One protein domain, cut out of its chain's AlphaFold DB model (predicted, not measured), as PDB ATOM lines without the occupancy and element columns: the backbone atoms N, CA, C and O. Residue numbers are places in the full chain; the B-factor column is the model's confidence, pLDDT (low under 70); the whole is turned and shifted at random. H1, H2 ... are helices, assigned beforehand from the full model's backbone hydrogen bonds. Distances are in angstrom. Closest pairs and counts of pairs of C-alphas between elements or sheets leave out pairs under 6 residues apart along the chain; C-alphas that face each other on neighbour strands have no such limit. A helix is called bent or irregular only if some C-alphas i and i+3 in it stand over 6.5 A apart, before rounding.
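What this domain is: This is residues 83 to 262 of the 286 residues of an uncharacterized protein of Swingsia sp. F3b2 (UniProt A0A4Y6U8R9). What shape does the backbone make? Eight nearly aligned helices stand side by side in a slab of two halves: H1 to H4 form an up-and-down bundle at one end, and in the other half H5 and H7 pack on H6, with H8 packed on H7 at the far end. H4 and H6 meet in the middle. What is it made of? The printed part has 180 residues with eight named helices, H1 to H8 in chain order, and no named strand; the class is all helix. It is compact, with a radius of gyration of the C-alphas of 16.3 A and spans of 44 by 41 by 26 A.

How they stand to each other: What does the longest helix touch? H2, residues 100 to 120, forms hairpins with H3, residues 125 to 143, where the closest C-alphas are those of Ala 103 and Gly 139, 4.7 A apart, and with H1, residues 83 to 97, where those of Leu 106 and Tyr 97 are 4.9 A apart. It only just touches H4, residues 149 to 165, with 3 pairs of C-alphas within 8 A, the closest those of Pro 100 and Pro 149 at 6.2 A. What lies beyond? H4 touches H6, residues 200 to 219, the same way at a shallow tilt of 18 degrees, the C-alphas of Leu 158 and Val 210 closest at 4.9 A. H6 forms a hairpin with H5, residues 179 to 194, closest at the C-alphas of Ala 211 and Leu 183, 5.4 A; their shallow tilt of 34 degrees is only just short of steep. H7, residues 223 to 241, touches H6, closest at the C-alphas of Ala 237 and Val 202, 5.0 A, and H8, residues 247 to 261, at those of Leu 229 and Leu 257, 5.6 A. Are the helix backbones complete? Every O i to N i+4 pair is within hydrogen-bond range in H3, H4, H6 and H8, against 9 of 11 in H1, 14 of 17 in H2, 10 of 12 in H5 and 13 of 15 in H7.

Where its parts are: Where does H2 run? From C-alpha 100 at (113.394, 145.297, 142.386) it runs 30.7 A to C-alpha 120 at (113.007, 150.417, 112.088). It is irregular, C-alphas 101 and 104 being 8.0 A apart, and H7 only just so, with 7.0 A between C-alphas 225 and 228. How long are the others? H6 measures 28.6 A, H3 27.1 A, H7 26.2 A, H4 24.8 A, H5 21.7 A, H8 21.3 A and H1 20.5 A.

The domain as a whole: How far does it reach? The two C-alphas farthest apart, those of Lys 120 and Ser 246, are 46.5 A apart. Which link is long? That from H4 to H5, residues 166 to 178, is long; the other links are tight, and the printed part has no cut. Where is confidence low? The model's pLDDT is under 70 at residues 83 to 87, 121, 166 to 199 and 262.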
ATOM      1  N   VAL A  83     109.433 141.156 116.184       62.44
ATOM      2  CA  VAL A  83     109.560 141.039 117.654       62.44
ATOM      3  C   VAL A  83     110.600 139.995 118.083       62.44
ATOM      4  O   VAL A  83     111.214 140.146 119.141       62.44
ATOM      5  N   PHE A  84     110.879 138.978 117.257       58.69
ATOM      6  CA  PHE A  84     111.825 137.904 117.592       58.69
ATOM      7  C   PHE A  84     113.223 138.440 117.952       58.69
ATOM      8  O   PHE A  84     113.788 138.067 118.978       58.69
ATOM      9  N   SER A  85     113.733 139.395 117.167       58.94
ATOM     10  CA  SER A  85     115.028 140.057 117.415       58.94
ATOM     11  C   SER A  85     115.051 140.907 118.693       58.94
ATOM     12  O   SER A  85     116.089 141.059 119.333       58.94
ATOM     13  N   THR A  86     113.893 141.431 119.096       67.75
ATOM     14  CA  THR A  86     113.748 142.263 120.293       67.75
ATOM     15  C   THR A  86     113.739 141.408 121.557       67.75
ATOM     16  O   THR A  86     114.259 141.826 122.587       67.75
ATOM     17  N   ARG A  87     113.208 140.182 121.482       69.38
ATOM     18  CA  ARG A  87     113.063 139.281 122.632       69.38
ATOM     19  C   ARG A  87     114.397 138.926 123.289       69.38
ATOM     20  O   ARG A  87     114.481 138.934 124.512       69.38
ATOM     21  N   GLN A  88     115.442 138.685 122.497       72.25
ATOM     22  CA  GLN A  88     116.777 138.419 123.039       72.25
ATOM     23  C   GLN A  88     117.328 139.632 123.799       72.25
ATOM     24  O   GLN A  88     117.758 139.486 124.937       72.25
ATOM     25  N   ALA A  89     117.212 140.838 123.233       78.06
ATOM     26  CA  ALA A  89     117.617 142.062 123.923       78.06
ATOM     27  C   ALA A  89     116.821 142.291 125.225       78.06
ATOM     28  O   ALA A  89     117.375 142.775 126.211       78.06
ATOM     29  N   MET A  90     115.536 141.911 125.264       81.25
ATOM     30  CA  MET A  90     114.732 141.975 126.493       81.25
ATOM     31  C   MET A  90     115.205 140.993 127.562       81.25
ATOM     32  O   MET A  90     115.219 141.358 128.739       81.25
ATOM     33  N   ASN A  91     115.590 139.779 127.166       77.19
ATOM     34  CA  ASN A  91     116.148 138.784 128.078       77.19
ATOM     35  C   ASN A  91     117.499 139.258 128.628       77.19
ATOM     36  O   ASN A  91     117.676 139.273 129.840       77.19
ATOM     37  N   ASP A  92     118.376 139.793 127.775       81.88
ATOM     38  CA  ASP A  92     119.659 140.366 128.203       81.88
ATOM     39  C   ASP A  92     119.470 141.524 129.205       81.88
ATOM     40  O   ASP A  92     120.234 141.670 130.163       81.88
ATOM     41  N   CYS A  93     118.440 142.360 129.013       85.25
ATOM     42  CA  CYS A  93     118.073 143.395 129.980       85.25
ATOM     43  C   CYS A  93     117.580 142.797 131.308       85.25
ATOM     44  O   CYS A  93     117.953 143.295 132.374       85.25
ATOM     45  N   ALA A  94     116.747 141.753 131.263       81.62
ATOM     46  CA  ALA A  94     116.213 141.086 132.451       81.62
ATOM     47  C   ALA A  94     117.318 140.395 133.264       81.62
ATOM     48  O   ALA A  94     117.382 140.580 134.478       81.62
ATOM     49  N   ASP A  95     118.245 139.703 132.605       82.25
ATOM     50  CA  ASP A  95     119.380 139.045 133.257       82.25
ATOM     51  C   ASP A  95     120.270 140.046 134.007       82.25
ATOM     52  O   ASP A  95     120.808 139.741 135.071       82.25
ATOM     53  N   ARG A  96     120.382 141.280 133.497       83.38
ATOM     54  CA  ARG A  96     121.173 142.348 134.128       83.38
ATOM     55  C   ARG A  96     120.436 143.104 135.233       83.38
ATOM     56  O   ARG A  96     121.078 143.545 136.183       83.38
ATOM     57  N   TYR A  97     119.121 143.302 135.110       84.00
ATOM     58  CA  TYR A  97     118.385 144.288 135.919       84.00
ATOM     59  C   TYR A  97     117.090 143.769 136.575       84.00
ATOM     60  O   TYR A  97     116.324 144.571 137.102       84.00
ATOM     61  N   SER A  98     116.828 142.458 136.604       75.88
ATOM     62  CA  SER A  98     115.573 141.859 137.120       75.88
ATOM     63  C   SER A  98     115.269 142.086 138.609       75.88
ATOM     64  O   SER A  98     114.159 141.801 139.064       75.88
ATOM     65  N   THR A  99     116.215 142.604 139.394       80.00
ATOM     66  CA  THR A  99     115.977 142.872 140.820       80.00
ATOM     67  C   THR A  99     115.079 144.102 141.033       80.00
ATOM     68  O   THR A  99     115.172 145.069 140.272       80.00
ATOM     69  N   PRO A 100     114.261 144.148 142.106       78.88
ATOM     70  CA  PRO A 100     113.394 145.297 142.386       78.88
ATOM     71  C   PRO A 100     114.133 146.639 142.480       78.88
ATOM     72  O   PRO A 100     113.613 147.661 142.035       78.88
ATOM     73  N   HIS A 101     115.365 146.645 143.004       84.75
ATOM     74  CA  HIS A 101     116.189 147.853 143.106       84.75
ATOM     75  C   HIS A 101     116.551 148.420 141.719       84.75
ATOM     76  O   HIS A 101     116.677 149.633 141.548       84.75
ATOM     77  N   HIS A 102     116.681 147.563 140.708       87.69
ATOM     78  CA  HIS A 102     117.063 147.951 139.353       87.69
ATOM     79  C   HIS A 102     115.869 148.085 138.398       87.69
ATOM     80  O   HIS A 102     116.074 148.204 137.195       87.69
ATOM     81  N   ALA A 103     114.629 148.133 138.894       86.19
ATOM     82  CA  ALA A 103     113.446 148.101 138.033       86.19
ATOM     83  C   ALA A 103     113.328 149.284 137.047       86.19
ATOM     84  O   ALA A 103     112.889 149.094 135.914       86.19
ATOM     85  N   GLU A 104     113.761 150.492 137.418       86.94
ATOM     86  CA  GLU A 104     113.839 151.621 136.473       86.94
ATOM     87  C   GLU A 104     114.942 151.428 135.421       86.94
ATOM     88  O   GLU A 104     114.746 151.758 134.252       86.94
ATOM     89  N   ALA A 105     116.083 150.846 135.808       88.19
ATOM     90  CA  ALA A 105     117.164 150.518 134.879       88.19
ATOM     91  C   ALA A 105     116.741 149.411 133.899       88.19
ATOM     92  O   ALA A 105     117.026 149.505 132.704       88.19
ATOM     93  N   LEU A 106     115.988 148.416 134.379       88.19
ATOM     94  CA  LEU A 106     115.351 147.398 133.549       88.19
ATOM     95  C   LEU A 106     114.407 148.039 132.530       88.19
ATOM     96  O   LEU A 106     114.570 147.814 131.331       88.19
ATOM     97  N   ALA A 107     113.477 148.883 132.990       89.38
ATOM     98  CA  ALA A 107     112.529 149.568 132.117       89.38
ATOM     99  C   ALA A 107     113.244 150.438 131.069       89.38
ATOM    100  O   ALA A 107     112.876 150.424 129.898       89.38
ATOM    101  N   SER A 108     114.310 151.147 131.454       91.62
ATOM    102  CA  SER A 108     115.120 151.960 130.539       91.62
ATOM    103  C   SER A 108     115.847 151.121 129.475       91.62
ATOM    104  O   SER A 108     115.791 151.448 128.284       91.62
ATOM    105  N   CYS A 109     116.479 150.012 129.879       90.06
ATOM    106  CA  CYS A 109     117.151 149.074 128.974       90.06
ATOM    107  C   CYS A 109     116.164 148.508 127.945       90.06
ATOM    108  O   CYS A 109     116.388 148.588 126.734       90.06
ATOM    109  N   GLN A 110     115.022 148.025 128.433       89.50
ATOM    110  CA  GLN A 110     113.950 147.476 127.613       89.50
ATOM    111  C   GLN A 110     113.341 148.533 126.679       89.50
ATOM    112  O   GLN A 110     113.175 148.288 125.489       89.50
ATOM    113  N   ASN A 111     113.082 149.748 127.165       91.38
ATOM    114  CA  ASN A 111     112.563 150.838 126.335       91.38
ATOM    115  C   ASN A 111     113.513 151.199 125.193       91.38
ATOM    116  O   ASN A 111     113.062 151.431 124.073       91.38
ATOM    117  N   SER A 112     114.819 151.215 125.463       88.81
ATOM    118  CA  SER A 112     115.838 151.510 124.454       88.81
ATOM    119  C   SER A 112     115.873 150.435 123.366       88.81
ATOM    120  O   SER A 112     115.852 150.762 122.178       88.81
ATOM    121  N   ALA A 113     115.853 149.158 123.761       86.00
ATOM    122  CA  ALA A 113     115.803 148.033 122.829       86.00
ATOM    123  C   ALA A 113     114.519 148.053 121.979       86.00
ATOM    124  O   ALA A 113     114.585 147.938 120.754       86.00
ATOM    125  N   PHE A 114     113.362 148.278 122.608       85.50
ATOM    126  CA  PHE A 114     112.079 148.352 121.914       85.50
ATOM    127  C   PHE A 114     112.010 149.542 120.952       85.50
ATOM    128  O   PHE A 114     111.625 149.361 119.804       85.50
ATOM    129  N   ALA A 115     112.410 150.748 121.365       86.12
ATOM    130  CA  ALA A 115     112.332 151.938 120.518       86.12
ATOM    131  C   ALA A 115     113.261 151.855 119.293       86.12
ATOM    132  O   ALA A 115     112.859 152.214 118.180       86.12
ATOM    133  N   ALA A 116     114.485 151.348 119.474       82.19
ATOM    134  CA  ALA A 116     115.439 151.143 118.381       82.19
ATOM    135  C   ALA A 116     114.914 150.153 117.336       82.19
ATOM    136  O   ALA A 116     115.162 150.298 116.139       82.19
ATOM    137  N   TRP A 117     114.178 149.148 117.792       80.00
ATOM    138  CA  TRP A 117     113.536 148.184 116.923       80.00
ATOM    139  C   TRP A 117     112.264 148.741 116.261       80.00
ATOM    140  O   TRP A 117     112.132 148.700 115.038       80.00
ATOM    141  N   ALA A 118     111.352 149.313 117.046       79.06
ATOM    142  CA  ALA A 118     110.034 149.750 116.596       79.06
ATOM    143  C   ALA A 118     110.129 150.865 115.547       79.06
ATOM    144  O   ALA A 118     109.368 150.880 114.580       79.06
ATOM    145  N   SER A 119     111.117 151.753 115.691       76.56
ATOM    146  CA  SER A 119     111.420 152.791 114.701       76.56
ATOM    147  C   SER A 119     111.852 152.215 113.347       76.56
ATOM    148  O   SER A 119     111.411 152.706 112.311       76.56
ATOM    149  N   LYS A 120     112.647 151.134 113.327       72.31
ATOM    150  CA  LYS A 120     113.007 150.417 112.088       72.31
ATOM    151  C   LYS A 120     111.817 149.674 111.482       72.31
ATOM    152  O   LYS A 120     111.737 149.548 110.266       72.31
ATOM    153  N   GLY A 121     110.902 149.199 112.327       67.25
ATOM    154  CA  GLY A 121     109.675 148.506 111.929       67.25
ATOM    155  C   GLY A 121     108.553 149.415 111.417       67.25
ATOM    156  O   GLY A 121     107.472 148.915 111.126       67.25
ATOM    157  N   GLY A 122     108.773 150.731 111.318       70.56
ATOM    158  CA  GLY A 122     107.770 151.675 110.811       70.56
ATOM    159  C   GLY A 122     106.649 152.008 111.801       70.56
ATOM    160  O   GLY A 122     105.634 152.579 111.402       70.56
ATOM    161  N   MET A 123     106.815 151.682 113.087       79.06
ATOM    162  CA  MET A 123     105.870 152.079 114.129       79.06
ATOM    163  C   MET A 123     105.889 153.604 114.311       79.06
ATOM    164  O   MET A 123     106.948 154.235 114.278       79.06
ATOM    165  N   SER A 124     104.717 154.213 114.524       84.06
ATOM    166  CA  SER A 124     104.631 155.658 114.748       84.06
ATOM    167  C   SER A 124     105.334 156.064 116.048       84.06
ATOM    168  O   SER A 124     105.325 155.331 117.040       84.06
ATOM    169  N   SER A 125     105.900 157.272 116.078       87.06
ATOM    170  CA  SER A 125     106.544 157.817 117.282       87.06
ATOM    171  C   SER A 125     105.603 157.831 118.492       87.06
ATOM    172  O   SER A 125     106.033 157.541 119.606       87.06
ATOM    173  N   GLN A 126     104.311 158.094 118.274       87.94
ATOM    174  CA  GLN A 126     103.288 158.090 119.317       87.94
ATOM    175  C   GLN A 126     103.048 156.692 119.905       87.94
ATOM    176  O   GLN A 126     102.942 156.552 121.126       87.94
ATOM    177  N   ALA A 127     102.988 155.649 119.071       83.81
ATOM    178  CA  ALA A 127     102.840 154.276 119.549       83.81
ATOM    179  C   ALA A 127     104.074 153.839 120.358       83.81
ATOM    180  O   ALA A 127     103.932 153.306 121.460       83.81
ATOM    181  N   ILE A 128     105.280 154.180 119.885       86.50
ATOM    182  CA  ILE A 128     106.533 153.918 120.610       86.50
ATOM    183  C   ILE A 128     106.537 154.622 121.976       86.50
ATOM    184  O   ILE A 128     106.838 154.005 123.001       86.50
ATOM    185  N   GLN A 129     106.174 155.908 122.015       91.81
ATOM    186  CA  GLN A 129     106.095 156.683 123.257       91.81
ATOM    187  C   GLN A 129     105.065 156.113 124.235       91.81
ATOM    188  O   GLN A 129     105.327 156.055 125.431       91.81
ATOM    189  N   THR A 130     103.920 155.646 123.738       89.88
ATOM    190  CA  THR A 130     102.861 155.076 124.579       89.88
ATOM    191  C   THR A 130     103.342 153.815 125.299       89.88
ATOM    192  O   THR A 130     103.199 153.703 126.517       89.88
ATOM    193  N   VAL A 131     103.976 152.888 124.571       89.69
ATOM    194  CA  VAL A 131     104.501 151.634 125.140       89.69
ATOM    195  C   VAL A 131     105.655 151.897 126.109       89.69
ATOM    196  O   VAL A 131     105.682 151.343 127.208       89.69
ATOM    197  N   THR A 132     106.591 152.777 125.744       92.69
ATOM    198  CA  THR A 132     107.751 153.084 126.597       92.69
ATOM    199  C   THR A 132     107.361 153.848 127.866       92.69
ATOM    200  O   THR A 132     107.868 153.533 128.943       92.69
ATOM    201  N   ALA A 133     106.408 154.782 127.790       92.38
ATOM    202  CA  ALA A 133     105.859 155.461 128.965       92.38
ATOM    203  C   ALA A 133     105.141 154.481 129.905       92.38
ATOM    204  O   ALA A 133     105.342 154.535 131.122       92.38
ATOM    205  N   ALA A 134     104.361 153.546 129.348       92.00
ATOM    206  CA  ALA A 134     103.716 152.500 130.130       92.00
ATOM    207  C   ALA A 134     104.747 151.629 130.866       92.00
ATOM    208  O   ALA A 134     104.572 151.375 132.056       92.00
ATOM    209  N   ASN A 135     105.842 151.229 130.210       93.38
ATOM    210  CA  ASN A 135     106.896 150.429 130.842       93.38
ATOM    211  C   ASN A 135     107.649 151.187 131.943       93.38
ATOM    212  O   ASN A 135     107.920 150.636 133.008       93.38
ATOM    213  N   THR A 136     107.931 152.476 131.737       94.00
ATOM    214  CA  THR A 136     108.523 153.330 132.779       94.00
ATOM    215  C   THR A 136     107.628 153.370 134.020       94.00
ATOM    216  O   THR A 136     108.112 153.221 135.143       94.00
ATOM    217  N   ALA A 137     106.308 153.487 133.832       93.75
ATOM    218  CA  ALA A 137     105.355 153.416 134.936       93.75
ATOM    219  C   ALA A 137     105.354 152.036 135.625       93.75
ATOM    220  O   ALA A 137     105.224 151.974 136.849       93.75
ATOM    221  N   GLN A 138     105.556 150.940 134.878       91.94
ATOM    222  CA  GLN A 138     105.725 149.606 135.466       91.94
ATOM    223  C   GLN A 138     106.982 149.515 136.340       91.94
ATOM    224  O   GLN A 138     106.894 149.034 137.468       91.94
ATOM    225  N   GLY A 139     108.124 150.023 135.866       90.62
ATOM    226  CA  GLY A 139     109.368 150.067 136.643       90.62
ATOM    227  C   GLY A 139     109.205 150.825 137.966       90.62
ATOM    228  O   GLY A 139     109.582 150.321 139.026       90.62
ATOM    229  N   ALA A 140     108.536 151.982 137.931       91.31
ATOM    230  CA  ALA A 140     108.227 152.758 139.133       91.31
ATOM    231  C   ALA A 140     107.276 152.017 140.097       91.31
ATOM    232  O   ALA A 140     107.438 152.092 141.317       91.31
ATOM    233  N   ALA A 141     106.286 151.280 139.578       90.81
ATOM    234  CA  ALA A 141     105.388 150.464 140.399       90.81
ATOM    235  C   ALA A 141     106.135 149.315 141.103       90.81
ATOM    236  O   ALA A 141     105.828 148.999 142.254       90.81
ATOM    237  N   VAL A 142     107.142 148.730 140.446       90.12
ATOM    238  CA  VAL A 142     107.999 147.692 141.038       90.12
ATOM    239  C   VAL A 142     108.867 148.252 142.158       90.12
ATOM    240  O   VAL A 142     108.900 147.668 143.239       90.12
ATOM    241  N   GLN A 143     109.505 149.409 141.956       88.69
ATOM    242  CA  GLN A 143     110.293 150.055 143.016       88.69
ATOM    243  C   GLN A 143     109.455 150.382 144.256       88.69
ATOM    244  O   GLN A 143     109.931 150.265 145.382       88.69
ATOM    245  N   LYS A 144     108.184 150.753 144.061       90.31
ATOM    246  CA  LYS A 144     107.232 151.025 145.149       90.31
ATOM    247  C   LYS A 144     106.639 149.759 145.781       90.31
ATOM    248  O   LYS A 144     105.787 149.874 146.657       90.31
ATOM    249  N   GLY A 145     107.021 148.564 145.321       86.81
ATOM    250  CA  GLY A 145     106.469 147.288 145.790       86.81
ATOM    251  C   GLY A 145     104.995 147.065 145.431       86.81
ATOM    252  O   GLY A 145     104.359 146.167 145.977       86.81
ATOM    253  N   GLN A 146     104.434 147.867 144.523       89.06
ATOM    254  CA  GLN A 146     103.035 147.770 144.083       89.06
ATOM    255  C   GLN A 146     102.829 146.668 143.039       89.06
ATOM    256  O   GLN A 146     101.701 146.255 142.773       89.06
ATOM    257  N   ARG A 147     103.920 146.216 142.418       85.50
ATOM    258  CA  ARG A 147     103.946 145.187 141.383       85.50
ATOM    259  C   ARG A 147     105.237 144.389 141.506       85.50
ATOM    260  O   ARG A 147     106.259 144.932 141.913       85.50
ATOM    261  N   THR A 148     105.218 143.111 141.150       84.56
ATOM    262  CA  THR A 148     106.463 142.332 141.086       84.56
ATOM    263  C   THR A 148     107.231 142.643 139.793       84.56
ATOM    264  O   THR A 148     106.601 142.975 138.782       84.56
ATOM    265  N   PRO A 149     108.572 142.504 139.769       82.88
ATOM    266  CA  PRO A 149     109.357 142.668 138.538       82.88
ATOM    267  C   PRO A 149     108.817 141.828 137.373       82.88
ATOM    268  O   PRO A 149     108.741 142.282 136.235       82.88
ATOM    269  N   LEU A 150     108.348 140.622 137.687       79.81
ATOM    270  CA  LEU A 150     107.839 139.668 136.713       79.81
ATOM    271  C   LEU A 150     106.492 140.085 136.110       79.81
ATOM    272  O   LEU A 150     106.308 140.029 134.897       79.81
ATOM    273  N   GLN A 151     105.567 140.586 136.935       84.19
ATOM    274  CA  GLN A 151     104.312 141.170 136.444       84.19
ATOM    275  C   GLN A 151     104.584 142.366 135.529       84.19
ATOM    276  O   GLN A 151     103.904 142.534 134.517       84.19
ATOM    277  N   ALA A 152     105.553 143.212 135.885       86.00
ATOM    278  CA  ALA A 152     105.946 144.348 135.059       86.00
ATOM    279  C   ALA A 152     106.481 143.888 133.696       86.00
ATOM    280  O   ALA A 152     106.009 144.377 132.671       86.00
ATOM    281  N   GLN A 153     107.371 142.892 133.680       83.62
ATOM    282  CA  GLN A 153     107.939 142.330 132.454       83.62
ATOM    283  C   GLN A 153     106.869 141.727 131.535       83.62
ATOM    284  O   GLN A 153     106.833 142.054 130.352       83.62
ATOM    285  N   LEU A 154     105.962 140.902 132.066       84.44
ATOM    286  CA  LEU A 154     104.882 140.306 131.270       84.44
ATOM    287  C   LEU A 154     103.897 141.357 130.747       84.44
ATOM    288  O   LEU A 154     103.451 141.282 129.605       84.44
ATOM    289  N   THR A 155     103.597 142.379 131.554       87.94
ATOM    290  CA  THR A 155     102.764 143.507 131.108       87.94
ATOM    291  C   THR A 155     103.427 144.256 129.956       87.94
ATOM    292  O   THR A 155     102.754 144.631 128.998       87.94
ATOM    293  N   PHE A 156     104.741 144.469 130.034       87.19
ATOM    294  CA  PHE A 156     105.491 145.129 128.977       87.19
ATOM    295  C   PHE A 156     105.534 144.296 127.692       87.19
ATOM    296  O   PHE A 156     105.251 144.830 126.622       87.19
ATOM    297  N   GLN A 157     105.798 142.990 127.788       84.56
ATOM    298  CA  GLN A 157     105.770 142.086 126.633       84.56
ATOM    299  C   GLN A 157     104.400 142.084 125.948       84.56
ATOM    300  O   GLN A 157     104.327 142.220 124.730       84.56
ATOM    301  N   LEU A 158     103.310 142.026 126.719       86.06
ATOM    302  CA  LEU A 158     101.960 142.120 126.164       86.06
ATOM    303  C   LEU A 158     101.739 143.459 125.446       86.06
ATOM    304  O   LEU A 158     101.246 143.478 124.321       86.06
ATOM    305  N   ALA A 159     102.134 144.577 126.062       86.94
ATOM    306  CA  ALA A 159     102.005 145.903 125.457       86.94
ATOM    307  C   ALA A 159     102.803 146.028 124.149       86.94
ATOM    308  O   ALA A 159     102.324 146.647 123.198       86.94
ATOM    309  N   MET A 160     103.987 145.409 124.079       84.19
ATOM    310  CA  MET A 160     104.754 145.313 122.839       84.19
ATOM    311  C   MET A 160     103.965 144.557 121.771       84.19
ATOM    312  O   MET A 160     103.698 145.130 120.721       84.19
ATOM    313  N   GLU A 161     103.546 143.314 122.030       82.56
ATOM    314  CA  GLU A 161     102.824 142.491 121.043       82.56
ATOM    315  C   GLU A 161     101.583 143.215 120.487       82.56
ATOM    316  O   GLU A 161     101.344 143.234 119.276       82.56
ATOM    317  N   GLN A 162     100.839 143.899 121.361       83.38
ATOM    318  CA  GLN A 162      99.653 144.673 120.995       83.38
ATOM    319  C   GLN A 162      99.975 145.915 120.152       83.38
ATOM    320  O   GLN A 162      99.278 146.196 119.177       83.38
ATOM    321  N   ALA A 163     101.033 146.659 120.483       79.81
ATOM    322  CA  ALA A 163     101.420 147.846 119.720       79.81
ATOM    323  C   ALA A 163     101.882 147.498 118.299       79.81
ATOM    324  O   ALA A 163     101.611 148.229 117.344       79.81
ATOM    325  N   VAL A 164     102.544 146.352 118.135       74.50
ATOM    326  CA  VAL A 164     102.994 145.886 116.820       74.50
ATOM    327  C   VAL A 164     101.816 145.442 115.962       74.50
ATOM    328  O   VAL A 164     101.786 145.765 114.778       74.50
ATOM    329  N   ALA A 165     100.807 144.793 116.552       71.69
ATOM    330  CA  ALA A 165      99.588 144.406 115.841       71.69
ATOM    331  C   ALA A 165      98.818 145.601 115.236       71.69
ATOM    332  O   ALA A 165      98.034 145.420 114.307       71.69
ATOM    333  N   GLN A 166      99.039 146.816 115.747       67.75
ATOM    334  CA  GLN A 166      98.404 148.051 115.269       67.75
ATOM    335  C   GLN A 166      99.223 148.791 114.198       67.75
ATOM    336  O   GLN A 166      98.765 149.796 113.654       67.75
ATOM    337  N   THR A 167     100.431 148.317 113.882       64.75
ATOM    338  CA  THR A 167     101.290 148.909 112.849       64.75
ATOM    339  C   THR A 167     100.960 148.279 111.487       64.75
ATOM    340  O   THR A 167     100.755 147.067 111.433       64.75
ATOM    341  N   PRO A 168     100.894 149.045 110.376       56.75
ATOM    342  CA  PRO A 168     100.688 148.485 109.041       56.75
ATOM    343  C   PRO A 168     101.729 147.401 108.750       56.75
ATOM    344  O   PRO A 168     102.929 147.670 108.701       56.75
ATOM    345  N   VAL A 169     101.262 146.165 108.615       57.25
ATOM    346  CA  VAL A 169     102.133 144.995 108.576       57.25
ATOM    347  C   VAL A 169     102.826 144.915 107.217       57.25
ATOM    348  O   VAL A 169     102.166 144.767 106.191       57.25
ATOM    349  N   THR A 170     104.154 145.030 107.194       55.78
ATOM    350  CA  THR A 170     104.965 144.823 105.980       55.78
ATOM    351  C   THR A 170     105.390 143.365 105.800       55.78
ATOM    352  O   THR A 170     105.884 143.005 104.732       55.78
ATOM    353  N   TYR A 171     105.189 142.522 106.818       59.56
ATOM    354  CA  TYR A 171     105.459 141.089 106.761       59.56
ATOM    355  C   TYR A 171     104.181 140.286 106.445       59.56
ATOM    356  O   TYR A 171     103.082 140.682 106.844       59.56
ATOM    357  N   PRO A 172     104.291 139.178 105.689       56.91
ATOM    358  CA  PRO A 172     103.149 138.337 105.349       56.91
ATOM    359  C   PRO A 172     102.618 137.591 106.581       56.91
ATOM    360  O   PRO A 172     103.398 137.127 107.411       56.91
ATOM    361  N   SER A 173     101.292 137.424 106.662       65.06
ATOM    362  CA  SER A 173     100.670 136.544 107.660       65.06
ATOM    363  C   SER A 173     101.195 135.120 107.488       65.06
ATOM    364  O   SER A 173     101.295 134.622 106.363       65.06
ATOM    365  N   ASN A 174     101.511 134.460 108.601       65.00
ATOM    366  CA  ASN A 174     101.961 133.076 108.607       65.00
ATOM    367  C   ASN A 174     100.860 132.156 109.171       65.00
ATOM    368  O   ASN A 174     100.829 131.891 110.376       65.00
ATOM    369  N   PRO A 175      99.953 131.633 108.322       60.53
ATOM    370  CA  PRO A 175      98.850 130.782 108.768       60.53
ATOM    371  C   PRO A 175      99.305 129.396 109.244       60.53
ATOM    372  O   PRO A 175      98.524 128.690 109.875       60.53
ATOM    373  N   ALA A 176     100.556 128.995 108.976       57.81
ATOM    374  CA  ALA A 176     101.117 127.750 109.504       57.81
ATOM    375  C   ALA A 176     101.385 127.826 111.018       57.81
ATOM    376  O   ALA A 176     101.624 126.805 111.665       57.81
ATOM    377  N   ILE A 177     101.329 129.028 111.603       61.09
ATOM    378  CA  ILE A 177     101.429 129.232 113.043       61.09
ATOM    379  C   ILE A 177     100.068 128.952 113.683       61.09
ATOM    380  O   ILE A 177      99.199 129.816 113.813       61.09
ATOM    381  N   VAL A 178      99.909 127.706 114.117       59.50
ATOM    382  CA  VAL A 178      98.755 127.257 114.897       59.50
ATOM    383  C   VAL A 178      98.797 127.913 116.289       59.50
ATOM    384  O   VAL A 178      99.863 127.892 116.918       59.50
ATOM    385  N   PRO A 179      97.671 128.443 116.812       55.47
ATOM    386  CA  PRO A 179      97.621 129.070 118.137       55.47
ATOM    387  C   PRO A 179      98.210 128.185 119.239       55.47
ATOM    388  O   PRO A 179      98.961 128.663 120.086       55.47
ATOM    389  N   ASN A 180      97.941 126.880 119.184       58.75
ATOM    390  CA  ASN A 180      98.425 125.914 120.165       58.75
ATOM    391  C   ASN A 180      99.938 125.755 120.201       58.75
ATOM    392  O   ASN A 180     100.486 125.570 121.278       58.75
ATOM    393  N   SER A 181     100.624 125.822 119.060       57.75
ATOM    394  CA  SER A 181     102.080 125.660 119.021       57.75
ATOM    395  C   SER A 181     102.784 126.857 119.661       57.75
ATOM    396  O   SER A 181     103.782 126.686 120.357       57.75
ATOM    397  N   LEU A 182     102.242 128.064 119.463       59.69
ATOM    398  CA  LEU A 182     102.717 129.267 120.146       59.69
ATOM    399  C   LEU A 182     102.349 129.272 121.625       59.69
ATOM    400  O   LEU A 182     103.207 129.573 122.443       59.69
ATOM    401  N   LEU A 183     101.117 128.894 121.971       62.66
ATOM    402  CA  LEU A 183     100.696 128.739 123.361       62.66
ATOM    403  C   LEU A 183     101.563 127.718 124.095       62.66
ATOM    404  O   LEU A 183     102.013 128.005 125.191       62.66
ATOM    405  N   ALA A 184     101.840 126.558 123.502       58.41
ATOM    406  CA  ALA A 184     102.678 125.523 124.102       58.41
ATOM    407  C   ALA A 184     104.135 125.980 124.272       58.41
ATOM    408  O   ALA A 184     104.724 125.760 125.329       58.41
ATOM    409  N   TRP A 185     104.711 126.653 123.269       60.62
ATOM    410  CA  TRP A 185     106.060 127.211 123.385       60.62
ATOM    411  C   TRP A 185     106.135 128.324 124.438       60.62
ATOM    412  O   TRP A 185     107.013 128.289 125.297       60.62
ATOM    413  N   GLU A 186     105.208 129.286 124.411       61.31
ATOM    414  CA  GLU A 186     105.172 130.374 125.391       61.31
ATOM    415  C   GLU A 186     104.981 129.801 126.797       61.31
ATOM    416  O   GLU A 186     105.747 130.134 127.692       61.31
ATOM    417  N   LYS A 187     104.063 128.838 126.977       59.38
ATOM    418  CA  LYS A 187     103.863 128.107 128.238       59.38
ATOM    419  C   LYS A 187     105.115 127.392 128.718       59.38
ATOM    420  O   LYS A 187     105.375 127.416 129.912       59.38
ATOM    421  N   HIS A 188     105.910 126.796 127.831       59.88
ATOM    422  CA  HIS A 188     107.192 126.200 128.210       59.88
ATOM    423  C   HIS A 188     108.182 127.259 128.726       59.88
ATOM    424  O   HIS A 188     108.795 127.070 129.777       59.88
ATOM    425  N   GLN A 189     108.320 128.392 128.026       60.19
ATOM    426  CA  GLN A 189     109.185 129.502 128.466       60.19
ATOM    427  C   GLN A 189     108.721 130.089 129.807       60.19
ATOM    428  O   GLN A 189     109.521 130.440 130.668       60.19
ATOM    429  N   CYS A 190     107.411 130.142 129.987       60.75
ATOM    430  CA  CYS A 190     106.718 130.673 131.143       60.75
ATOM    431  C   CYS A 190     106.775 129.738 132.362       60.75
ATOM    432  O   CYS A 190     107.137 130.166 133.454       60.75
ATOM    433  N   GLY A 191     106.514 128.442 132.193       55.34
ATOM    434  CA  GLY A 191     106.530 127.451 133.273       55.34
ATOM    435  C   GLY A 191     107.884 127.347 133.981       55.34
ATOM    436  O   GLY A 191     107.929 127.187 135.199       55.34
ATOM    437  N   ALA A 192     108.986 127.542 133.247       54.72
ATOM    438  CA  ALA A 192     110.334 127.594 133.814       54.72
ATOM    439  C   ALA A 192     110.578 128.811 134.734       54.72
ATOM    440  O   ALA A 192     111.462 128.761 135.587       54.72
ATOM    441  N   LEU A 193     109.800 129.891 134.586       55.78
ATOM    442  CA  LEU A 193     109.969 131.153 135.316       55.78
ATOM    443  C   LEU A 193     109.058 131.281 136.554       55.78
ATOM    444  O   LEU A 193     109.351 132.099 137.429       55.78
ATOM    445  N   TYR A 194     107.965 130.509 136.655       55.72
ATOM    446  CA  TYR A 194     106.926 130.706 137.692       55.72
ATOM    447  C   TYR A 194     106.819 129.612 138.749       55.72
ATOM    448  O   TYR A 194     106.145 129.836 139.761       55.72
ATOM    449  N   GLY A 195     107.468 128.461 138.541       49.97
ATOM    450  CA  GLY A 195     107.420 127.337 139.473       49.97
ATOM    451  C   GLY A 195     107.839 127.760 140.885       49.97
ATOM    452  O   GLY A 195     109.009 128.040 141.135       49.97
ATOM    453  N   GLY A 196     106.875 127.820 141.811       55.41
ATOM    454  CA  GLY A 196     107.102 128.176 143.220       55.41
ATOM    455  C   GLY A 196     106.672 129.588 143.649       55.41
ATOM    456  O   GLY A 196     106.915 129.969 144.796       55.41
ATOM    457  N   SER A 197     106.024 130.376 142.784       63.12
ATOM    458  CA  SER A 197     105.502 131.704 143.145       63.12
ATOM    459  C   SER A 197     104.145 131.656 143.865       63.12
ATOM    460  O   SER A 197     103.271 130.867 143.528       63.12
ATOM    461  N   LYS A 198     103.897 132.581 144.807       63.06
ATOM    462  CA  LYS A 198     102.590 132.723 145.493       63.06
ATOM    463  C   LYS A 198     101.444 133.185 144.578       63.06
ATOM    464  O   LYS A 198     100.302 133.181 145.022       63.06
ATOM    465  N   GLN A 199     101.739 133.649 143.363       69.00
ATOM    466  CA  GLN A 199     100.750 134.138 142.386       69.00
ATOM    467  C   GLN A 199     100.817 133.356 141.061       69.00
ATOM    468  O   GLN A 199     100.619 133.927 139.990       69.00
ATOM    469  N   GLU A 200     101.147 132.067 141.139       72.56
ATOM    470  CA  GLU A 200     101.370 131.164 140.005       72.56
ATOM    471  C   GLU A 200     100.283 131.265 138.919       72.56
ATOM    472  O   GLU A 200     100.612 131.549 137.768       72.56
ATOM    473  N   TYR A 201      98.996 131.195 139.284       79.69
ATOM    474  CA  TYR A 201      97.892 131.236 138.312       79.69
ATOM    475  C   TYR A 201      97.785 132.566 137.558       79.69
ATOM    476  O   TYR A 201      97.403 132.605 136.389       79.69
ATOM    477  N   VAL A 202      98.093 133.681 138.230       83.69
ATOM    478  CA  VAL A 202      98.042 135.018 137.620       83.69
ATOM    479  C   VAL A 202      99.176 135.174 136.613       83.69
ATOM    480  O   VAL A 202      98.944 135.698 135.526       83.69
ATOM    481  N   TYR A 203     100.378 134.691 136.936       80.81
ATOM    482  CA  TYR A 203     101.499 134.713 135.995       80.81
ATOM    483  C   TYR A 203     101.267 133.793 134.796       80.81
ATOM    484  O   TYR A 203     101.534 134.207 133.670       80.81
ATOM    485  N   GLU A 204     100.704 132.601 135.019       77.88
ATOM    486  CA  GLU A 204     100.317 131.674 133.948       77.88
ATOM    487  C   GLU A 204      99.358 132.355 132.956       77.88
ATOM    488  O   GLU A 204      99.636 132.410 131.760       77.88
ATOM    489  N   ALA A 205      98.298 133.005 133.450       83.06
ATOM    490  CA  ALA A 205      97.353 133.721 132.590       83.06
ATOM    491  C   ALA A 205      97.969 134.936 131.869       83.06
ATOM    492  O   ALA A 205      97.634 135.212 130.718       83.06
ATOM    493  N   MET A 206      98.873 135.679 132.517       86.00
ATOM    494  CA  MET A 206      99.585 136.783 131.858       86.00
ATOM    495  C   MET A 206     100.468 136.281 130.712       86.00
ATOM    496  O   MET A 206     100.541 136.932 129.673       86.00
ATOM    497  N   CYS A 207     101.096 135.123 130.881       80.06
ATOM    498  CA  CYS A 207     101.864 134.474 129.829       80.06
ATOM    499  C   CYS A 207     101.023 134.001 128.660       80.06
ATOM    500  O   CYS A 207     101.360 134.282 127.511       80.06
ATOM    501  N   ASP A 208      99.903 133.345 128.947       77.69
ATOM    502  CA  ASP A 208      98.957 132.945 127.913       77.69
ATOM    503  C   ASP A 208      98.499 134.160 127.097       77.69
ATOM    504  O   ASP A 208      98.424 134.093 125.872       77.69
ATOM    505  N   ASN A 209      98.289 135.309 127.744       85.81
ATOM    506  CA  ASN A 209      97.941 136.549 127.053       85.81
ATOM    507  C   ASN A 209      99.062 137.055 126.131       85.81
ATOM    508  O   ASN A 209      98.767 137.493 125.018       85.81
ATOM    509  N   VAL A 210     100.331 136.979 126.549       82.38
ATOM    510  CA  VAL A 210     101.481 137.301 125.679       82.38
ATOM    511  C   VAL A 210     101.510 136.359 124.470       82.38
ATOM    512  O   VAL A 210     101.618 136.830 123.336       82.38
ATOM    513  N   ALA A 211     101.314 135.053 124.684       77.00
ATOM    514  CA  ALA A 211     101.265 134.053 123.617       77.00
ATOM    515  C   ALA A 211     100.154 134.348 122.599       77.00
ATOM    516  O   ALA A 211     100.377 134.334 121.388       77.00
ATOM    517  N   LEU A 212      98.946 134.625 123.100       76.94
ATOM    518  CA  LEU A 212      97.765 134.918 122.294       76.94
ATOM    519  C   LEU A 212      97.950 136.196 121.479       76.94
ATOM    520  O   LEU A 212      97.609 136.218 120.295       76.94
ATOM    521  N   ALA A 213      98.512 137.245 122.084       80.75
ATOM    522  CA  ALA A 213      98.811 138.491 121.388       80.75
ATOM    523  C   ALA A 213      99.868 138.284 120.290       80.75
ATOM    524  O   ALA A 213      99.660 138.722 119.156       80.75
ATOM    525  N   GLY A 214     100.943 137.546 120.588       77.81
ATOM    526  CA  GLY A 214     101.961 137.176 119.604       77.81
ATOM    527  C   GLY A 214     101.390 136.342 118.453       77.81
ATOM    528  O   GLY A 214     101.677 136.607 117.285       77.81
ATOM    529  N   TRP A 215     100.506 135.387 118.751       75.50
ATOM    530  CA  TRP A 215      99.802 134.607 117.733       75.50
ATOM    531  C   TRP A 215      98.907 135.475 116.847       75.50
ATOM    532  O   TRP A 215      98.979 135.377 115.616       75.50
ATOM    533  N   ALA A 216      98.082 136.344 117.438       77.56
ATOM    534  CA  ALA A 216      97.210 137.221 116.661       77.56
ATOM    535  C   ALA A 216      98.006 138.099 115.716       77.56
ATOM    536  O   ALA A 216      97.666 138.221 114.543       77.56
ATOM    537  N   ARG A 217      99.096 138.669 116.217       78.25
ATOM    538  CA  ARG A 217      99.973 139.512 115.427       78.25
ATOM    539  C   ARG A 217     100.581 138.765 114.238       78.25
ATOM    540  O   ARG A 217     100.634 139.335 113.153       78.25
ATOM    541  N   ARG A 218     101.040 137.523 114.408       73.81
ATOM    542  CA  ARG A 218     101.658 136.742 113.317       73.81
ATOM    543  C   ARG A 218     100.647 136.187 112.308       73.81
ATOM    544  O   ARG A 218     100.986 135.964 111.151       73.81
ATOM    545  N   THR A 219      99.399 135.991 112.732       72.25
ATOM    546  CA  THR A 219      98.302 135.518 111.866       72.25
ATOM    547  C   THR A 219      97.421 136.638 111.317       72.25
ATOM    548  O   THR A 219      96.545 136.388 110.492       72.25
ATOM    549  N   HIS A 220      97.659 137.877 111.751       75.44
ATOM    550  CA  HIS A 220      96.824 139.056 111.503       75.44
ATOM    551  C   HIS A 220      95.389 138.889 112.039       75.44
ATOM    552  O   HIS A 220      94.440 139.503 111.545       75.44
ATOM    553  N   THR A 221      95.214 138.063 113.074       76.12
ATOM    554  CA  THR A 221      93.942 137.965 113.787       76.12
ATOM    555  C   THR A 221      93.705 139.248 114.577       76.12
ATOM    556  O   THR A 221      94.576 139.731 115.296       76.12
ATOM    557  N   SER A 222      92.496 139.799 114.468       77.75
ATOM    558  CA  SER A 222      92.128 141.029 115.171       77.75
ATOM    559  C   SER A 222      92.263 140.882 116.690       77.75
ATOM    560  O   SER A 222      91.613 140.029 117.302       77.75
ATOM    561  N   GLN A 223      93.031 141.783 117.309       77.31
ATOM    562  CA  GLN A 223      93.183 141.866 118.763       77.31
ATOM    563  C   GLN A 223      91.833 142.050 119.477       77.31
ATOM    564  O   GLN A 223      91.627 141.501 120.556       77.31
ATOM    565  N   ALA A 224      90.871 142.743 118.854       79.88
ATOM    566  CA  ALA A 224      89.534 142.931 119.419       79.88
ATOM    567  C   ALA A 224      88.783 141.602 119.630       79.88
ATOM    568  O   ALA A 224      87.941 141.509 120.519       79.88
ATOM    569  N   ARG A 225      89.107 140.555 118.853       75.12
ATOM    570  CA  ARG A 225      88.553 139.204 119.049       75.12
ATOM    571  C   ARG A 225      89.185 138.475 120.236       75.12
ATOM    572  O   ARG A 225      88.532 137.626 120.834       75.12
ATOM    573  N   LEU A 226      90.431 138.805 120.572       77.75
ATOM    574  CA  LEU A 226      91.185 138.186 121.664       77.75
ATOM    575  C   LEU A 226      91.016 138.890 123.003       77.75
ATOM    576  O   LEU A 226      91.087 138.231 124.035       77.75
ATOM    577  N   GLN A 227      90.797 140.206 123.007       84.50
ATOM    578  CA  GLN A 227      90.758 141.001 124.235       84.50
ATOM    579  C   GLN A 227      89.788 140.437 125.294       84.50
ATOM    580  O   GLN A 227      90.217 140.266 126.433       84.50
ATOM    581  N   PRO A 228      88.550 140.017 124.952       83.44
ATOM    582  CA  PRO A 228      87.644 139.429 125.940       83.44
ATOM    583  C   PRO A 228      88.147 138.105 126.536       83.44
ATOM    584  O   PRO A 228      87.870 137.816 127.699       83.44
ATOM    585  N   LEU A 229      88.870 137.296 125.751       82.94
ATOM    586  CA  LEU A 229      89.490 136.058 126.227       82.94
ATOM    587  C   LEU A 229      90.644 136.377 127.182       82.94
ATOM    588  O   LEU A 229      90.699 135.801 128.263       82.94
ATOM    589  N   MET A 230      91.512 137.322 126.811       85.69
ATOM    590  CA  MET A 230      92.669 137.716 127.620       85.69
ATOM    591  C   MET A 230      92.263 138.337 128.964       85.69
ATOM    592  O   MET A 230      92.795 137.963 130.014       85.69
ATOM    593  N   ASP A 231      91.291 139.251 128.945       87.81
ATOM    594  CA  ASP A 231      90.780 139.911 130.150       87.81
ATOM    595  C   ASP A 231      90.050 138.908 131.054       87.81
ATOM    596  O   ASP A 231      90.270 138.867 132.268       87.81
ATOM    597  N   GLY A 232      89.215 138.053 130.453       85.31
ATOM    598  CA  GLY A 232      88.489 137.008 131.165       85.31
ATOM    599  C   GLY A 232      89.420 135.975 131.800       85.31
ATOM    600  O   GLY A 232      89.228 135.617 132.960       85.31
ATOM    601  N   ALA A 233      90.464 135.537 131.089       86.31
ATOM    602  CA  ALA A 233      91.431 134.572 131.605       86.31
ATOM    603  C   ALA A 233      92.190 135.114 132.822       86.31
ATOM    604  O   ALA A 233      92.325 134.420 133.835       86.31
ATOM    605  N   LEU A 234      92.607 136.382 132.763       88.44
ATOM    606  CA  LEU A 234      93.270 137.053 133.876       88.44
ATOM    607  C   LEU A 234      92.322 137.249 135.071       88.44
ATOM    608  O   LEU A 234      92.712 137.026 136.218       88.44
ATOM    609  N   GLN A 235      91.058 137.606 134.831       90.75
ATOM    610  CA  GLN A 235      90.055 137.716 135.894       90.75
ATOM    611  C   GLN A 235      89.809 136.369 136.587       90.75
ATOM    612  O   GLN A 235      89.784 136.306 137.819       90.75
ATOM    613  N   VAL A 236      89.672 135.289 135.813       85.19
ATOM    614  CA  VAL A 236      89.530 133.922 136.331       85.19
ATOM    615  C   VAL A 236      90.779 133.515 137.119       85.19
ATOM    616  O   VAL A 236      90.660 132.903 138.178       85.19
ATOM    617  N   ALA A 237      91.982 133.883 136.663       87.62
ATOM    618  CA  ALA A 237      93.239 133.698 137.404       87.62
ATOM    619  C   ALA A 237      93.229 134.366 138.776       87.62
ATOM    620  O   ALA A 237      93.515 133.714 139.779       87.62
ATOM    621  N   TYR A 238      92.818 135.632 138.852       87.94
ATOM    622  CA  TYR A 238      92.694 136.323 140.132       87.94
ATOM    623  C   TYR A 238      91.658 135.679 141.058       87.94
ATOM    624  O   TYR A 238      91.881 135.599 142.268       87.94
ATOM    625  N   GLN A 239      90.521 135.232 140.524       89.06
ATOM    626  CA  GLN A 239      89.472 134.600 141.326       89.06
ATOM    627  C   GLN A 239      89.916 133.249 141.896       89.06
ATOM    628  O   GLN A 239      89.685 133.003 143.077       89.06
ATOM    629  N   GLU A 240      90.590 132.409 141.110       87.12
ATOM    630  CA  GLU A 240      91.116 131.129 141.600       87.12
ATOM    631  C   GLU A 240      92.264 131.337 142.591       87.12
ATOM    632  O   GLU A 240      92.252 130.763 143.677       87.12
ATOM    633  N   GLN A 241      93.206 132.238 142.286       84.25
ATOM    634  CA  GLN A 241      94.320 132.567 143.181       84.25
ATOM    635  C   GLN A 241      93.843 133.095 144.540       84.25
ATOM    636  O   GLN A 241      94.486 132.854 145.562       84.25
ATOM    637  N   SER A 242      92.720 133.821 144.554       87.69
ATOM    638  CA  SER A 242      92.066 134.313 145.773       87.69
ATOM    639  C   SER A 242      91.038 133.340 146.361       87.69
ATOM    640  O   SER A 242      90.320 133.721 147.283       87.69
ATOM    641  N   GLN A 243      90.966 132.106 145.849       87.69
ATOM    642  CA  GLN A 243      90.071 131.033 146.300       87.69
ATOM    643  C   GLN A 243      88.576 131.396 146.252       87.69
ATOM    644  O   GLN A 243      87.755 130.809 146.952       87.69
ATOM    645  N   LYS A 244      88.195 132.366 145.413       91.12
ATOM    646  CA  LYS A 244      86.793 132.765 145.200       91.12
ATOM    647  C   LYS A 244      86.035 131.789 144.306       91.12
ATOM    648  O   LYS A 244      84.809 131.751 144.352       91.12
ATOM    649  N   ILE A 245      86.760 131.035 143.486       87.81
ATOM    650  CA  ILE A 245      86.243 129.961 142.640       87.81
ATOM    651  C   ILE A 245      87.139 128.735 142.799       87.81
ATOM    652  O   ILE A 245      88.320 128.864 143.121       87.81
ATOM    653  N   SER A 246      86.573 127.550 142.579       86.50
ATOM    654  CA  SER A 246      87.347 126.310 142.538       86.50
ATOM    655  C   SER A 246      88.113 126.186 141.220       86.50
ATOM    656  O   SER A 246      87.753 126.814 140.221       86.50
ATOM    657  N   HIS A 247      89.116 125.311 141.212       79.50
ATOM    658  CA  HIS A 247      89.872 124.960 140.015       79.50
ATOM    659  C   HIS A 247      88.962 124.509 138.855       79.50
ATOM    660  O   HIS A 247      88.966 125.115 137.788       79.50
ATOM    661  N   GLY A 248      88.056 123.553 139.096       77.31
ATOM    662  CA  GLY A 248      87.125 123.080 138.059       77.31
ATOM    663  C   GLY A 248      86.153 124.158 137.553       77.31
ATOM    664  O   GLY A 248      85.771 124.166 136.383       77.31
ATOM    665  N   SER A 249      85.762 125.122 138.400       82.50
ATOM    666  CA  SER A 249      84.970 126.278 137.952       82.50
ATOM    667  C   SER A 249      85.788 127.244 137.089       82.50
ATOM    668  O   SER A 249      85.246 127.824 136.142       82.50
ATOM    669  N   ALA A 250      87.077 127.411 137.390       78.88
ATOM    670  CA  ALA A 250      87.989 128.205 136.578       78.88
ATOM    671  C   ALA A 250      88.187 127.582 135.188       78.88
ATOM    672  O   ALA A 250      87.996 128.278 134.189       78.88
ATOM    673  N   GLU A 251      88.455 126.274 135.111       78.75
ATOM    674  CA  GLU A 251      88.578 125.524 133.850       78.75
ATOM    675  C   GLU A 251      87.317 125.656 132.984       78.75
ATOM    676  O   GLU A 251      87.386 126.046 131.816       78.75
ATOM    677  N   ALA A 252      86.134 125.426 133.567       75.19
ATOM    678  CA  ALA A 252      84.868 125.534 132.844       75.19
ATOM    679  C   ALA A 252      84.620 126.950 132.289       75.19
ATOM    680  O   ALA A 252      84.113 127.111 131.172       75.19
ATOM    681  N   THR A 253      84.997 127.981 133.054       82.62
ATOM    682  CA  THR A 253      84.864 129.385 132.639       82.62
ATOM    683  C   THR A 253      85.834 129.719 131.505       82.62
ATOM    684  O   THR A 253      85.425 130.334 130.519       82.62
ATOM    685  N   LEU A 254      87.090 129.267 131.590       80.44
ATOM    686  CA  LEU A 254      88.086 129.430 130.525       80.44
ATOM    687  C   LEU A 254      87.643 128.732 129.232       80.44
ATOM    688  O   LEU A 254      87.648 129.354 128.170       80.44
ATOM    689  N   ALA A 255      87.158 127.491 129.316       75.38
ATOM    690  CA  ALA A 255      86.632 126.764 128.162       75.38
ATOM    691  C   ALA A 255      85.439 127.490 127.509       75.38
ATOM    692  O   ALA A 255      85.299 127.521 126.283       75.38
ATOM    693  N   ALA A 256      84.569 128.120 128.306       78.12
ATOM    694  CA  ALA A 256      83.482 128.947 127.787       78.12
ATOM    695  C   ALA A 256      83.988 130.218 127.080       78.12
ATOM    696  O   ALA A 256      83.471 130.554 126.012       78.12
ATOM    697  N   LEU A 257      85.006 130.893 127.627       80.75
ATOM    698  CA  LEU A 257      85.640 132.058 126.998       80.75
ATOM    699  C   LEU A 257      86.281 131.693 125.654       80.75
ATOM    700  O   LEU A 257      86.067 132.392 124.664       80.75
ATOM    701  N   VAL A 258      86.993 130.565 125.602       75.38
ATOM    702  CA  VAL A 258      87.587 130.032 124.371       75.38
ATOM    703  C   VAL A 258      86.510 129.763 123.321       75.38
ATOM    704  O   VAL A 258      86.585 130.316 122.224       75.38
ATOM    705  N   ARG A 259      85.444 129.024 123.663       75.69
ATOM    706  CA  ARG A 259      84.320 128.780 122.736       75.69
ATOM    707  C   ARG A 259      83.698 130.078 122.220       75.69
ATOM    708  O   ARG A 259      83.407 130.191 121.034       75.69
ATOM    709  N   LYS A 260      83.527 131.076 123.092       77.50
ATOM    710  CA  LYS A 260      82.948 132.380 122.733       77.50
ATOM    711  C   LYS A 260      83.852 133.203 121.811       77.50
ATOM    712  O   LYS A 260      83.339 133.972 121.003       77.50
ATOM    713  N   SER A 261      85.172 133.048 121.911       72.94
ATOM    714  CA  SER A 261      86.121 133.731 121.021       72.94
ATOM    715  C   SER A 261      86.017 133.260 119.559       72.94
ATOM    716  O   SER A 261      86.427 133.974 118.634       72.94
ATOM    717  N   GLY A 262      85.446 132.065 119.338       68.69
ATOM    718  CA  GLY A 262      85.371 131.431 118.021       68.69
ATOM    719  C   GLY A 262      86.752 131.127 117.438       68.69
ATOM    720  O   GLY A 262      86.904 131.092 116.218       68.69
TER     721      GLY A 262